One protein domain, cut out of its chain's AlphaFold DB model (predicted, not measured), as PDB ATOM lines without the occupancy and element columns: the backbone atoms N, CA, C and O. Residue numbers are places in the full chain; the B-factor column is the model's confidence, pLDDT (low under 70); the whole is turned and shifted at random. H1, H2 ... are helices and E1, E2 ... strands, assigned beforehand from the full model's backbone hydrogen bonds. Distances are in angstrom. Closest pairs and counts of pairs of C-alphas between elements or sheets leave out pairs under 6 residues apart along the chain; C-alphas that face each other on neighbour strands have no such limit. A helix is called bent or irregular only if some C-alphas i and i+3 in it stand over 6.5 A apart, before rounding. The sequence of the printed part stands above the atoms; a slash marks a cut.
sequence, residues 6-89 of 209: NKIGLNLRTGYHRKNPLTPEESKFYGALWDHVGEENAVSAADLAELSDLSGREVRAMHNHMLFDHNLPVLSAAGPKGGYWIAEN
ATOM      1  N   ASN A   6     195.232 -46.657  20.645       71.50
ATOM      2  CA  ASN A   6     195.516 -45.277  20.274       71.50
ATOM      3  C   ASN A   6     194.306 -44.563  19.633       71.50
ATOM      4  O   ASN A   6     194.085 -43.401  19.946       71.50
ATOM      5  N   LYS A   7     193.491 -45.261  18.823       76.12
ATOM      6  CA  LYS A   7     192.279 -44.725  18.166       76.12
ATOM      7  C   LYS A   7     191.136 -44.406  19.138       76.12
ATOM      8  O   LYS A   7     190.179 -43.757  18.756       76.12
ATOM      9  N   ILE A   8     191.188 -44.914  20.368       76.94
ATOM     10  CA  ILE A   8     190.184 -44.629  21.408       76.94
ATOM     11  C   ILE A   8     190.794 -43.848  22.570       76.94
ATOM     12  O   ILE A   8     190.234 -43.833  23.656       76.94
ATOM     13  N   GLY A   9     191.991 -43.272  22.402       74.31
ATOM     14  CA  GLY A   9     192.647 -42.491  23.456       74.31
ATOM     15  C   GLY A   9     193.034 -43.307  24.693       74.31
ATOM     16  O   GLY A   9     193.218 -42.744  25.775       74.31
ATOM     17  N   LEU A  10     193.140 -44.634  24.560       77.38
ATOM     18  CA  LEU A  10     193.536 -45.532  25.637       77.38
ATOM     19  C   LEU A  10     195.062 -45.661  25.665       77.38
ATOM     20  O   LEU A  10     195.684 -46.199  24.748       77.38
ATOM     21  N   ASN A  11     195.670 -45.228  26.765       72.94
ATOM     22  CA  ASN A  11     197.089 -45.440  27.000       72.94
ATOM     23  C   ASN A  11     197.335 -46.896  27.423       72.94
ATOM     24  O   ASN A  11     197.005 -47.298  28.536       72.94
ATOM     25  N   LEU A  12     197.965 -47.684  26.550       74.50
ATOM     26  CA  LEU A  12     198.247 -49.103  26.800       74.50
ATOM     27  C   LEU A  12     199.178 -49.368  27.989       74.50
ATOM     28  O   LEU A  12     199.153 -50.469  28.533       74.50
ATOM     29  N   ARG A  13     200.013 -48.398  28.376       71.44
ATOM     30  CA  ARG A  13     200.957 -48.557  29.492       71.44
ATOM     31  C   ARG A  13     200.297 -48.314  30.841       71.44
ATOM     32  O   ARG A  13     200.645 -48.979  31.806       71.44
ATOM     33  N   THR A  14     199.378 -47.357  30.910       72.50
ATOM     34  CA  THR A  14     198.755 -46.940  32.175       72.50
ATOM     35  C   THR A  14     197.312 -47.418  32.321       72.50
ATOM     36  O   THR A  14     196.742 -47.300  33.400       72.50
ATOM     37  N   GLY A  15     196.695 -47.915  31.245       72.25
ATOM     38  CA  GLY A  15     195.261 -48.210  31.187       72.25
ATOM     39  C   GLY A  15     194.375 -46.961  31.262       72.25
ATOM     40  O   GLY A  15     193.154 -47.082  31.313       72.25
ATOM     41  N   TYR A  16     194.972 -45.765  31.284       73.81
ATOM     42  CA  TYR A  16     194.250 -44.509  31.401       73.81
ATOM     43  C   TYR A  16     193.571 -44.156  30.077       73.81
ATOM     44  O   TYR A  16     194.203 -44.183  29.019       73.81
ATOM     45  N   HIS A  17     192.295 -43.788  30.158       72.19
ATOM     46  CA  HIS A  17     191.504 -43.280  29.043       72.19
ATOM     47  C   HIS A  17     191.141 -41.820  29.307       72.19
ATOM     48  O   HIS A  17     190.587 -41.488  30.359       72.19
ATOM     49  N   ARG A  18     191.476 -40.940  28.361       73.62
ATOM     50  CA  ARG A  18     191.099 -39.529  28.440       73.62
ATOM     51  C   ARG A  18     189.693 -39.369  27.866       73.62
ATOM     52  O   ARG A  18     189.513 -39.449  26.661       73.62
ATOM     53  N   LYS A  19     188.720 -39.098  28.737       73.25
ATOM     54  CA  LYS A  19     187.315 -38.918  28.338       73.25
ATOM     55  C   LYS A  19     187.045 -37.609  27.596       73.25
ATOM     56  O   LYS A  19     186.148 -37.553  26.781       73.25
ATOM     57  N   ASN A  20     187.800 -36.550  27.889       75.94
ATOM     58  CA  ASN A  20     187.616 -35.251  27.246       75.94
ATOM     59  C   ASN A  20     188.958 -34.558  26.954       75.94
ATOM     60  O   ASN A  20     189.832 -34.514  27.837       75.94
ATOM     61  N   PRO A  21     189.136 -33.971  25.755       83.75
ATOM     62  CA  PRO A  21     188.217 -33.994  24.608       83.75
ATOM     63  C   PRO A  21     188.185 -35.370  23.920       83.75
ATOM     64  O   PRO A  21     189.072 -36.190  24.165       83.75
ATOM     65  N   LEU A  22     187.186 -35.592  23.059       88.19
ATOM     66  CA  LEU A  22     187.157 -36.745  22.159       88.19
ATOM     67  C   LEU A  22     188.411 -36.757  21.272       88.19
ATOM     68  O   LEU A  22     188.899 -35.716  20.823       88.19
ATOM     69  N   THR A  23     188.928 -37.946  21.003       91.50
ATOM     70  CA  THR A  23     189.952 -38.186  19.982       91.50
ATOM     71  C   THR A  23     189.411 -37.887  18.577       91.50
ATOM     72  O   THR A  23     188.193 -37.778  18.390       91.50
ATOM     73  N   PRO A  24     190.284 -37.738  17.564       91.69
ATOM     74  CA  PRO A  24     189.849 -37.515  16.186       91.69
ATOM     75  C   PRO A  24     188.934 -38.624  15.653       91.69
ATOM     76  O   PRO A  24     187.922 -38.331  15.024       91.69
ATOM     77  N   GLU A  25     189.247 -39.887  15.937       91.69
ATOM     78  CA  GLU A  25     188.451 -41.037  15.506       91.69
ATOM     79  C   GLU A  25     187.108 -41.099  16.235       91.69
ATOM     80  O   GLU A  25     186.081 -41.369  15.615       91.69
ATOM     81  N   GLU A  26     187.098 -40.800  17.537       92.12
ATOM     82  CA  GLU A  26     185.866 -40.687  18.316       92.12
ATOM     83  C   GLU A  26     184.966 -39.563  17.777       92.12
ATOM     84  O   GLU A  26     183.776 -39.772  17.537       92.12
ATOM     85  N   SER A  27     185.548 -38.389  17.526       92.88
ATOM     86  CA  SER A  27     184.843 -37.239  16.954       92.88
ATOM     87  C   SER A  27     184.307 -37.542  15.558       92.88
ATOM     88  O   SER A  27     183.186 -37.159  15.243       92.88
ATOM     89  N   LYS A  28     185.071 -38.262  14.729       94.62
ATOM     90  CA  LYS A  28     184.642 -38.672  13.387       94.62
ATOM     91  C   LYS A  28     183.482 -39.665  13.448       94.62
ATOM     92  O   LYS A  28     182.508 -39.491  12.725       94.62
ATOM     93  N   PHE A  29     183.558 -40.669  14.323       95.06
ATOM     94  CA  PHE A  29     182.472 -41.627  14.532       95.06
ATOM     95  C   PHE A  29     181.187 -40.939  15.002       95.06
ATOM     96  O   PHE A  29     180.118 -41.202  14.464       95.06
ATOM     97  N   TYR A  30     181.290 -40.054  15.995       92.69
ATOM     98  CA  TYR A  30     180.126 -39.345  16.520       92.69
ATOM     99  C   TYR A  30     179.578 -38.320  15.515       92.69
ATOM    100  O   TYR A  30     178.370 -38.218  15.339       92.69
ATOM    101  N   GLY A  31     180.456 -37.619  14.793       93.25
ATOM    102  CA  GLY A  31     180.075 -36.698  13.721       93.25
ATOM    103  C   GLY A  31     179.370 -37.392  12.555       93.25
ATOM    104  O   GLY A  31     178.420 -36.842  12.014       93.25
ATOM    105  N   ALA A  32     179.755 -38.629  12.224       96.25
ATOM    106  CA  ALA A  32     179.063 -39.447  11.226       96.25
ATOM    107  C   ALA A  32     177.624 -39.816  11.622       96.25
ATOM    108  O   ALA A  32     176.872 -40.272  10.773       96.25
ATOM    109  N   LEU A  33     177.240 -39.633  12.889       94.06
ATOM    110  CA  LEU A  33     175.885 -39.860  13.391       94.06
ATOM    111  C   LEU A  33     175.080 -38.564  13.550       94.06
ATOM    112  O   LEU A  33     173.927 -38.626  13.962       94.06
ATOM    113  N   TRP A  34     175.665 -37.401  13.250       91.12
ATOM    114  CA  TRP A  34     175.044 -36.104  13.533       91.12
ATOM    115  C   TRP A  34     173.724 -35.890  12.780       91.12
ATOM    116  O   TRP A  34     172.784 -35.335  13.342       91.12
ATOM    117  N   ASP A  35     173.632 -36.408  11.554       90.75
ATOM    118  CA  ASP A  35     172.414 -36.365  10.732       90.75
ATOM    119  C   ASP A  35     171.498 -37.590  10.956       90.75
ATOM    120  O   ASP A  35     170.459 -37.729  10.315       90.75
ATOM    121  N   HIS A  36     171.869 -38.484  11.879       95.38
ATOM    122  CA  HIS A  36     171.183 -39.742  12.183       95.38
ATOM    123  C   HIS A  36     170.589 -39.703  13.595       95.38
ATOM    124  O   HIS A  36     170.973 -40.473  14.481       95.38
ATOM    125  N   VAL A  37     169.673 -38.759  13.811       94.94
ATOM    126  CA  VAL A  37     168.939 -38.576  15.070       94.94
ATOM    127  C   VAL A  37     167.571 -39.252  14.956       94.94
ATOM    128  O   VAL A  37     166.858 -38.990  13.993       94.94
ATOM    129  N   GLY A  38     167.210 -40.105  15.915       93.12
ATOM    130  CA  GLY A  38     165.988 -40.926  15.875       93.12
ATOM    131  C   GLY A  38     166.153 -42.264  15.134       93.12
ATOM    132  O   GLY A  38     166.945 -42.390  14.196       93.12
ATOM    133  N   GLU A  39     165.424 -43.295  15.573       94.50
ATOM    134  CA  GLU A  39     165.481 -44.673  15.055       94.50
ATOM    135  C   GLU A  39     165.134 -44.738  13.563       94.50
ATOM    136  O   GLU A  39     165.709 -45.536  12.820       94.50
ATOM    137  N   GLU A  40     164.232 -43.880  13.091       94.50
ATOM    138  CA  GLU A  40     163.861 -43.784  11.680       94.50
ATOM    139  C   GLU A  40     165.015 -43.325  10.781       94.50
ATOM    140  O   GLU A  40     165.024 -43.658   9.595       94.50
ATOM    141  N   ASN A  41     166.001 -42.628  11.352       96.06
ATOM    142  CA  ASN A  41     167.197 -42.154  10.661       96.06
ATOM    143  C   ASN A  41     168.415 -43.049  10.932       96.06
ATOM    144  O   ASN A  41     169.546 -42.644  10.657       96.06
ATOM    145  N   ALA A  42     168.221 -44.264  11.457       96.94
ATOM    146  CA  ALA A  42     169.320 -45.161  11.783       96.94
ATOM    147  C   ALA A  42     170.201 -45.497  10.568       96.94
ATOM    148  O   ALA A  42     169.722 -45.907   9.510       96.94
ATOM    149  N   VAL A  43     171.517 -45.386  10.756       97.50
ATOM    150  CA  VAL A  43     172.522 -45.728   9.745       97.50
ATOM    151  C   VAL A  43     172.967 -47.177   9.889       97.50
ATOM    152  O   VAL A  43     173.163 -47.685  11.000       97.50
ATOM    153  N   SER A  44     173.147 -47.879   8.770       96.62
ATOM    154  CA  SER A  44     173.606 -49.265   8.814       96.62
ATOM    155  C   SER A  44     175.051 -49.358   9.327       96.62
ATOM    156  O   SER A  44     175.837 -48.416   9.252       96.62
ATOM    157  N   ALA A  45     175.446 -50.530   9.834       95.38
ATOM    158  CA  ALA A  45     176.824 -50.756  10.277       95.38
ATOM    159  C   ALA A  45     177.856 -50.603   9.143       95.38
ATOM    160  O   ALA A  45     179.011 -50.285   9.418       95.38
ATOM    161  N   ALA A  46     177.451 -50.891   7.902       95.69
ATOM    162  CA  ALA A  46     178.306 -50.799   6.725       95.69
ATOM    163  C   ALA A  46     178.501 -49.337   6.307       95.69
ATOM    164  O   ALA A  46     179.636 -48.910   6.121       95.69
ATOM    165  N   ASP A  47     177.418 -48.563   6.271       97.38
ATOM    166  CA  ASP A  47     177.479 -47.145   5.909       97.38
ATOM    167  C   ASP A  47     178.217 -46.350   6.995       97.38
ATOM    168  O   ASP A  47     179.093 -45.544   6.700       97.38
ATOM    169  N   LEU A  48     177.963 -46.646   8.277       96.88
ATOM    170  CA  LEU A  48     178.686 -46.007   9.376       96.88
ATOM    171  C   LEU A  48     180.181 -46.346   9.358       96.88
ATOM    172  O   LEU A  48     181.010 -45.504   9.699       96.88
ATOM    173  N   ALA A  49     180.541 -47.569   8.963       96.06
ATOM    174  CA  ALA A  49     181.930 -47.970   8.766       96.06
ATOM    175  C   ALA A  49     182.613 -47.110   7.690       96.06
ATOM    176  O   ALA A  49     183.707 -46.598   7.927       96.06
ATOM    177  N   GLU A  50     181.947 -46.884   6.558       96.69
ATOM    178  CA  GLU A  50     182.447 -46.026   5.480       96.69
ATOM    179  C   GLU A  50     182.579 -44.561   5.927       96.69
ATOM    180  O   GLU A  50     183.655 -43.972   5.809       96.69
ATOM    181  N   LEU A  51     181.532 -43.998   6.541       95.81
ATOM    182  CA  LEU A  51     181.515 -42.610   7.022       95.81
ATOM    183  C   LEU A  51     182.590 -42.341   8.088       95.81
ATOM    184  O   LEU A  51     183.193 -41.264   8.130       95.81
ATOM    185  N   SER A  52     182.857 -43.325   8.950       94.50
ATOM    186  CA  SER A  52     183.819 -43.194  10.050       94.50
ATOM    187  C   SER A  52     185.231 -43.692   9.725       94.50
ATOM    188  O   SER A  52     186.132 -43.468  10.532       94.50
ATOM    189  N   ASP A  53     185.468 -44.279   8.544       95.38
ATOM    190  CA  ASP A  53     186.724 -44.970   8.184       95.38
ATOM    191  C   ASP A  53     187.126 -46.029   9.227       95.38
ATOM    192  O   ASP A  53     188.260 -46.123   9.709       95.38
ATOM    193  N   LEU A  54     186.133 -46.819   9.629       93.00
ATOM    194  CA  LEU A  54     186.269 -47.941  10.547       93.00
ATOM    195  C   LEU A  54     185.801 -49.210   9.847       93.00
ATOM    196  O   LEU A  54     184.872 -49.197   9.051       93.00
ATOM    197  N   SER A  55     186.367 -50.359  10.189       92.44
ATOM    198  CA  SER A  55     185.740 -51.627   9.807       92.44
ATOM    199  C   SER A  55     184.427 -51.838  10.573       92.44
ATOM    200  O   SER A  55     184.280 -51.388  11.709       92.44
ATOM    201  N   GLY A  56     183.493 -52.632  10.038       87.69
ATOM    202  CA  GLY A  56     182.238 -52.943  10.750       87.69
ATOM    203  C   GLY A  56     182.443 -53.579  12.140       87.69
ATOM    204  O   GLY A  56     181.617 -53.433  13.039       87.69
ATOM    205  N   ARG A  57     183.585 -54.248  12.368       86.75
ATOM    206  CA  ARG A  57     183.971 -54.749  13.700       86.75
ATOM    207  C   ARG A  57     184.421 -53.626  14.636       86.75
ATOM    208  O   ARG A  57     184.121 -53.684  15.829       86.75
ATOM    209  N   GLU A  58     185.146 -52.639  14.115       91.06
ATOM    210  CA  GLU A  58     185.559 -51.446  14.856       91.06
ATOM    211  C   GLU A  58     184.360 -50.537  15.152       91.06
ATOM    212  O   GLU A  58     184.278 -50.038  16.263       91.06
ATOM    213  N   VAL A  59     183.370 -50.421  14.261       94.06
ATOM    214  CA  VAL A  59     182.117 -49.682  14.524       94.06
ATOM    215  C   VAL A  59     181.457 -50.141  15.823       94.06
ATOM    216  O   VAL A  59     181.182 -49.332  16.705       94.06
ATOM    217  N   ARG A  60     181.275 -51.454  16.008       91.00
ATOM    218  CA  ARG A  60     180.675 -51.994  17.238       91.00
ATOM    219  C   ARG A  60     181.517 -51.714  18.483       91.00
ATOM    220  O   ARG A  60     180.976 -51.459  19.556       91.00
ATOM    221  N   ALA A  61     182.836 -51.821  18.367       89.31
ATOM    222  CA  ALA A  61     183.722 -51.562  19.493       89.31
ATOM    223  C   ALA A  61     183.770 -50.061  19.842       89.31
ATOM    224  O   ALA A  61     183.776 -49.736  21.026       89.31
ATOM    225  N   MET A  62     183.717 -49.175  18.843       93.44
ATOM    226  CA  MET A  62     183.641 -47.726  19.016       93.44
ATOM    227  C   MET A  62     182.298 -47.321  19.624       93.44
ATOM    228  O   MET A  62     182.273 -46.579  20.594       93.44
ATOM    229  N   HIS A  63     181.187 -47.887  19.147       93.94
ATOM    230  CA  HIS A  63     179.862 -47.694  19.740       93.94
ATOM    231  C   HIS A  63     179.842 -48.030  21.237       93.94
ATOM    232  O   HIS A  63     179.473 -47.190  22.055       93.94
ATOM    233  N   ASN A  64     180.305 -49.228  21.611       87.75
ATOM    234  CA  ASN A  64     180.397 -49.619  23.019       87.75
ATOM    235  C   ASN A  64     181.282 -48.652  23.818       87.75
ATOM    236  O   ASN A  64     180.972 -48.317  24.957       87.75
ATOM    237  N   HIS A  65     182.394 -48.217  23.227       86.69
ATOM    238  CA  HIS A  65     183.310 -47.269  23.845       86.69
ATOM    239  C   HIS A  65     182.633 -45.918  24.123       86.69
ATOM    240  O   HIS A  65     182.665 -45.442  25.257       86.69
ATOM    241  N   MET A  66     181.914 -45.358  23.147       86.31
ATOM    242  CA  MET A  66     181.119 -44.134  23.320       86.31
ATOM    243  C   MET A  66     180.091 -44.254  24.439       86.31
ATOM    244  O   MET A  66     179.977 -43.360  25.280       86.31
ATOM    245  N   LEU A  67     179.378 -45.377  24.474       82.56
ATOM    246  CA  LEU A  67     178.338 -45.617  25.464       82.56
ATOM    247  C   LEU A  67     178.918 -45.726  26.882       82.56
ATOM    248  O   LEU A  67     178.444 -45.063  27.800       82.56
ATOM    249  N   PHE A  68     179.956 -46.543  27.081       78.38
ATOM    250  CA  PHE A  68     180.458 -46.854  28.423       78.38
ATOM    251  C   PHE A  68     181.438 -45.820  28.988       78.38
ATOM    252  O   PHE A  68     181.534 -45.675  30.212       78.38
ATOM    253  N   ASP A  69     182.191 -45.128  28.133       82.44
ATOM    254  CA  ASP A  69     183.246 -44.216  28.587       82.44
ATOM    255  C   ASP A  69     182.871 -42.755  28.510       82.44
ATOM    256  O   ASP A  69     183.192 -42.008  29.443       82.44
ATOM    257  N   HIS A  70     182.158 -42.382  27.454       78.81
ATOM    258  CA  HIS A  70     181.763 -41.003  27.192       78.81
ATOM    259  C   HIS A  70     180.319 -40.708  27.592       78.81
ATOM    260  O   HIS A  70     179.950 -39.542  27.671       78.81
ATOM    261  N   ASN A  71     179.530 -41.742  27.912       80.12
ATOM    262  CA  ASN A  71     178.109 -41.621  28.247       80.12
ATOM    263  C   ASN A  71     177.314 -40.903  27.138       80.12
ATOM    264  O   ASN A  71     176.409 -40.117  27.419       80.12
ATOM    265  N   LEU A  72     177.693 -41.138  25.876       82.94
ATOM    266  CA  LEU A  72     177.013 -40.568  24.717       82.94
ATOM    267  C   LEU A  72     175.836 -41.469  24.310       82.94
ATOM    268  O   LEU A  72     176.013 -42.690  24.240       82.94
ATOM    269  N   PRO A  73     174.653 -40.901  24.008       86.25
ATOM    270  CA  PRO A  73     173.421 -41.652  23.766       86.25
ATOM    271  C   PRO A  73     173.361 -42.223  22.340       86.25
ATOM    272  O   PRO A  73     172.427 -41.957  21.587       86.25
ATOM    273  N   VAL A  74     174.374 -43.001  21.956       92.00
ATOM    274  CA  VAL A  74     174.386 -43.733  20.685       92.00
ATOM    275  C   VAL A  74     173.665 -45.064  20.881       92.00
ATOM    276  O   VAL A  74     174.128 -45.943  21.615       92.00
ATOM    277  N   LEU A  75     172.524 -45.212  20.222       93.69
ATOM    278  CA  LEU A  75     171.662 -46.385  20.290       93.69
ATOM    279  C   LEU A  75     171.962 -47.340  19.128       93.69
ATOM    280  O   LEU A  75     172.594 -46.962  18.140       93.69
ATOM    281  N   SER A  76     171.560 -48.611  19.260       94.69
ATOM    282  CA  SER A  76     171.788 -49.601  18.198       94.69
ATOM    283  C   SER A  76     170.771 -50.744  18.155       94.69
ATOM    284  O   SER A  76     170.643 -51.506  19.120       94.69
ATOM    285  N   ALA A  77     170.143 -50.978  17.009       93.38
ATOM    286  CA  ALA A  77     169.218 -52.090  16.795       93.38
ATOM    287  C   ALA A  77     169.823 -53.154  15.874       93.38
ATOM    288  O   ALA A  77     170.530 -52.857  14.918       93.38
ATOM    289  N   ALA A  78     169.510 -54.421  16.147       88.19
ATOM    290  CA  ALA A  78     169.841 -55.533  15.263       88.19
ATOM    291  C   ALA A  78     168.631 -55.896  14.391       88.19
ATOM    292  O   ALA A  78     167.498 -55.865  14.871       88.19
ATOM    293  N   GLY A  79     168.880 -56.313  13.150       88.00
ATOM    294  CA  GLY A  79     167.856 -56.792  12.216       88.00
ATOM    295  C   GLY A  79     167.923 -56.095  10.852       88.00
ATOM    296  O   GLY A  79     168.809 -55.274  10.638       88.00
ATOM    297  N   PRO A  80     166.992 -56.405   9.929       82.75
ATOM    298  CA  PRO A  80     166.964 -55.827   8.579       82.75
ATOM    299  C   PRO A  80     166.759 -54.307   8.541       82.75
ATOM    300  O   PRO A  80     167.185 -53.662   7.594       82.75
ATOM    301  N   LYS A  81     166.110 -53.750   9.571       85.19
ATOM    302  CA  LYS A  81     165.964 -52.303   9.806       85.19
ATOM    303  C   LYS A  81     166.856 -51.813  10.954       85.19
ATOM    304  O   LYS A  81     166.569 -50.807  11.583       85.19
ATOM    305  N   GLY A  82     167.858 -52.611  11.317       89.81
ATOM    306  CA  GLY A  82     168.788 -52.284  12.387       89.81
ATOM    307  C   GLY A  82     169.839 -51.283  11.923       89.81
ATOM    308  O   GLY A  82     170.136 -51.180  10.737       89.81
ATOM    309  N   GLY A  83     170.439 -50.588  12.877       96.19
ATOM    310  CA  GLY A  83     171.431 -49.559  12.615       96.19
ATOM    311  C   GLY A  83     171.879 -48.887  13.900       96.19
ATOM    312  O   GLY A  83     171.600 -49.387  14.994       96.19
ATOM    313  N   TYR A  84     172.573 -47.769  13.745       97.12
ATOM    314  CA  TYR A  84     173.062 -46.900  14.807       97.12
ATOM    315  C   TYR A  84     172.450 -45.512  14.644       97.12
ATOM    316  O   TYR A  84     172.277 -45.055  13.518       97.12
ATOM    317  N   TRP A  85     172.122 -44.850  15.747       97.38
ATOM    318  CA  TRP A  85     171.572 -43.492  15.734       97.38
ATOM    319  C   TRP A  85     171.812 -42.796  17.071       97.38
ATOM    320  O   TRP A  85     172.179 -43.437  18.063       97.38
ATOM    321  N   ILE A  86     171.617 -41.483  17.102       94.56
ATOM    322  CA  ILE A  86     171.566 -40.692  18.332       94.56
ATOM    323  C   ILE A  86     170.106 -40.600  18.768       94.56
ATOM    324  O   ILE A  86     169.241 -40.292  17.952       94.56
ATOM    325  N   ALA A  87     169.828 -40.856  20.047       89.94
ATOM    326  CA  ALA A  87     168.476 -40.696  20.578       89.94
ATOM    327  C   ALA A  87     167.978 -39.253  20.368       89.94
ATOM    328  O   ALA A  87     168.644 -38.307  20.791       89.94
ATOM    329  N   GLU A  88     166.806 -39.087  19.758       91.69
ATOM    330  CA  GLU A  88     166.170 -37.783  19.552       91.69
ATOM    331  C   GLU A  88     165.687 -37.194  20.882       91.69
ATOM    332  O   GLU A  88     165.784 -35.992  21.133       91.69
ATOM    333  N   ASN A  89     165.170 -38.053  21.761       89.19
ATOM    334  CA  ASN A  89     164.589 -37.655  23.034       89.19
ATOM    335  C   ASN A  89     164.740 -38.746  24.110       89.19
ATOM    336  O   ASN A  89     165.064 -39.904  23.839       89.19
TER     337      ASN A  89
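Overview. This is residues 6 to 89 of the 209 residues of an uncharacterized protein of viral metagenome (UniProt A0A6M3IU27). Three helices, H1, H2 and H3, pack at large angles to one another, and a small two-stranded hairpin, E1 and E2, lies at one end of this group, close to H2 and H3. At the opposite end the unnamed stretch of residues 6 to 23 forms a looped arm, of which residues 11 to 16 stick out. The printed part has 84 residues, in the order H1, H2, H3, E1, E2; the sheet E1 - E2 is antiparallel and the class is mixed, helices and strands, with under half of the residues in named elements. The whole is compact, with a radius of gyration of the C-alphas of 12.7 A and spans of 40 by 27 by 19 A.

Along the chain. H1, residues 24 to 31, begins with C-alpha 24 at (189.849, -37.515, 16.186). H2 is residues 45 to 52. H3, residues 56 to 70, is 20.3 A long and neither bent nor irregular, but only just: C-alphas 67 and 70 are 6.0 A apart. E1 is residues 74 to 77; E2, residues 83 to 86, ends with C-alpha 86 at (171.566, -40.692, 18.332).

Arrangement. The helix packing is mostly crossed, with no touching pair at a shallow tilt. H1 and H2 touch at a steep tilt of 57 degrees, opposite ways; their closest C-alphas, Phe 29 and Ser 52, are 4.9 A apart. H1 and H3 only just touch, with 3 pairs of C-alphas within 8 A, closest Glu 26 and Met 62 at 7.4 A. H2 touches residues 56 to 59 of H3, closest C-alphas Ala 49 and Gly 56, 5.4 A. In the hairpin E1 and E2, N 75 and O 85 are within hydrogen-bond range at 2.8 A. H1 and H2 have every O i to N i+4 pair within hydrogen-bond range, H3 10 of 11.

Size, cuts and confidence. C-alphas 13 and 40, the farthest apart, are 41.4 A apart. The printed part has no cut, the link from H1 to H2 is long, and no printed residue is under 70 in pLDDT.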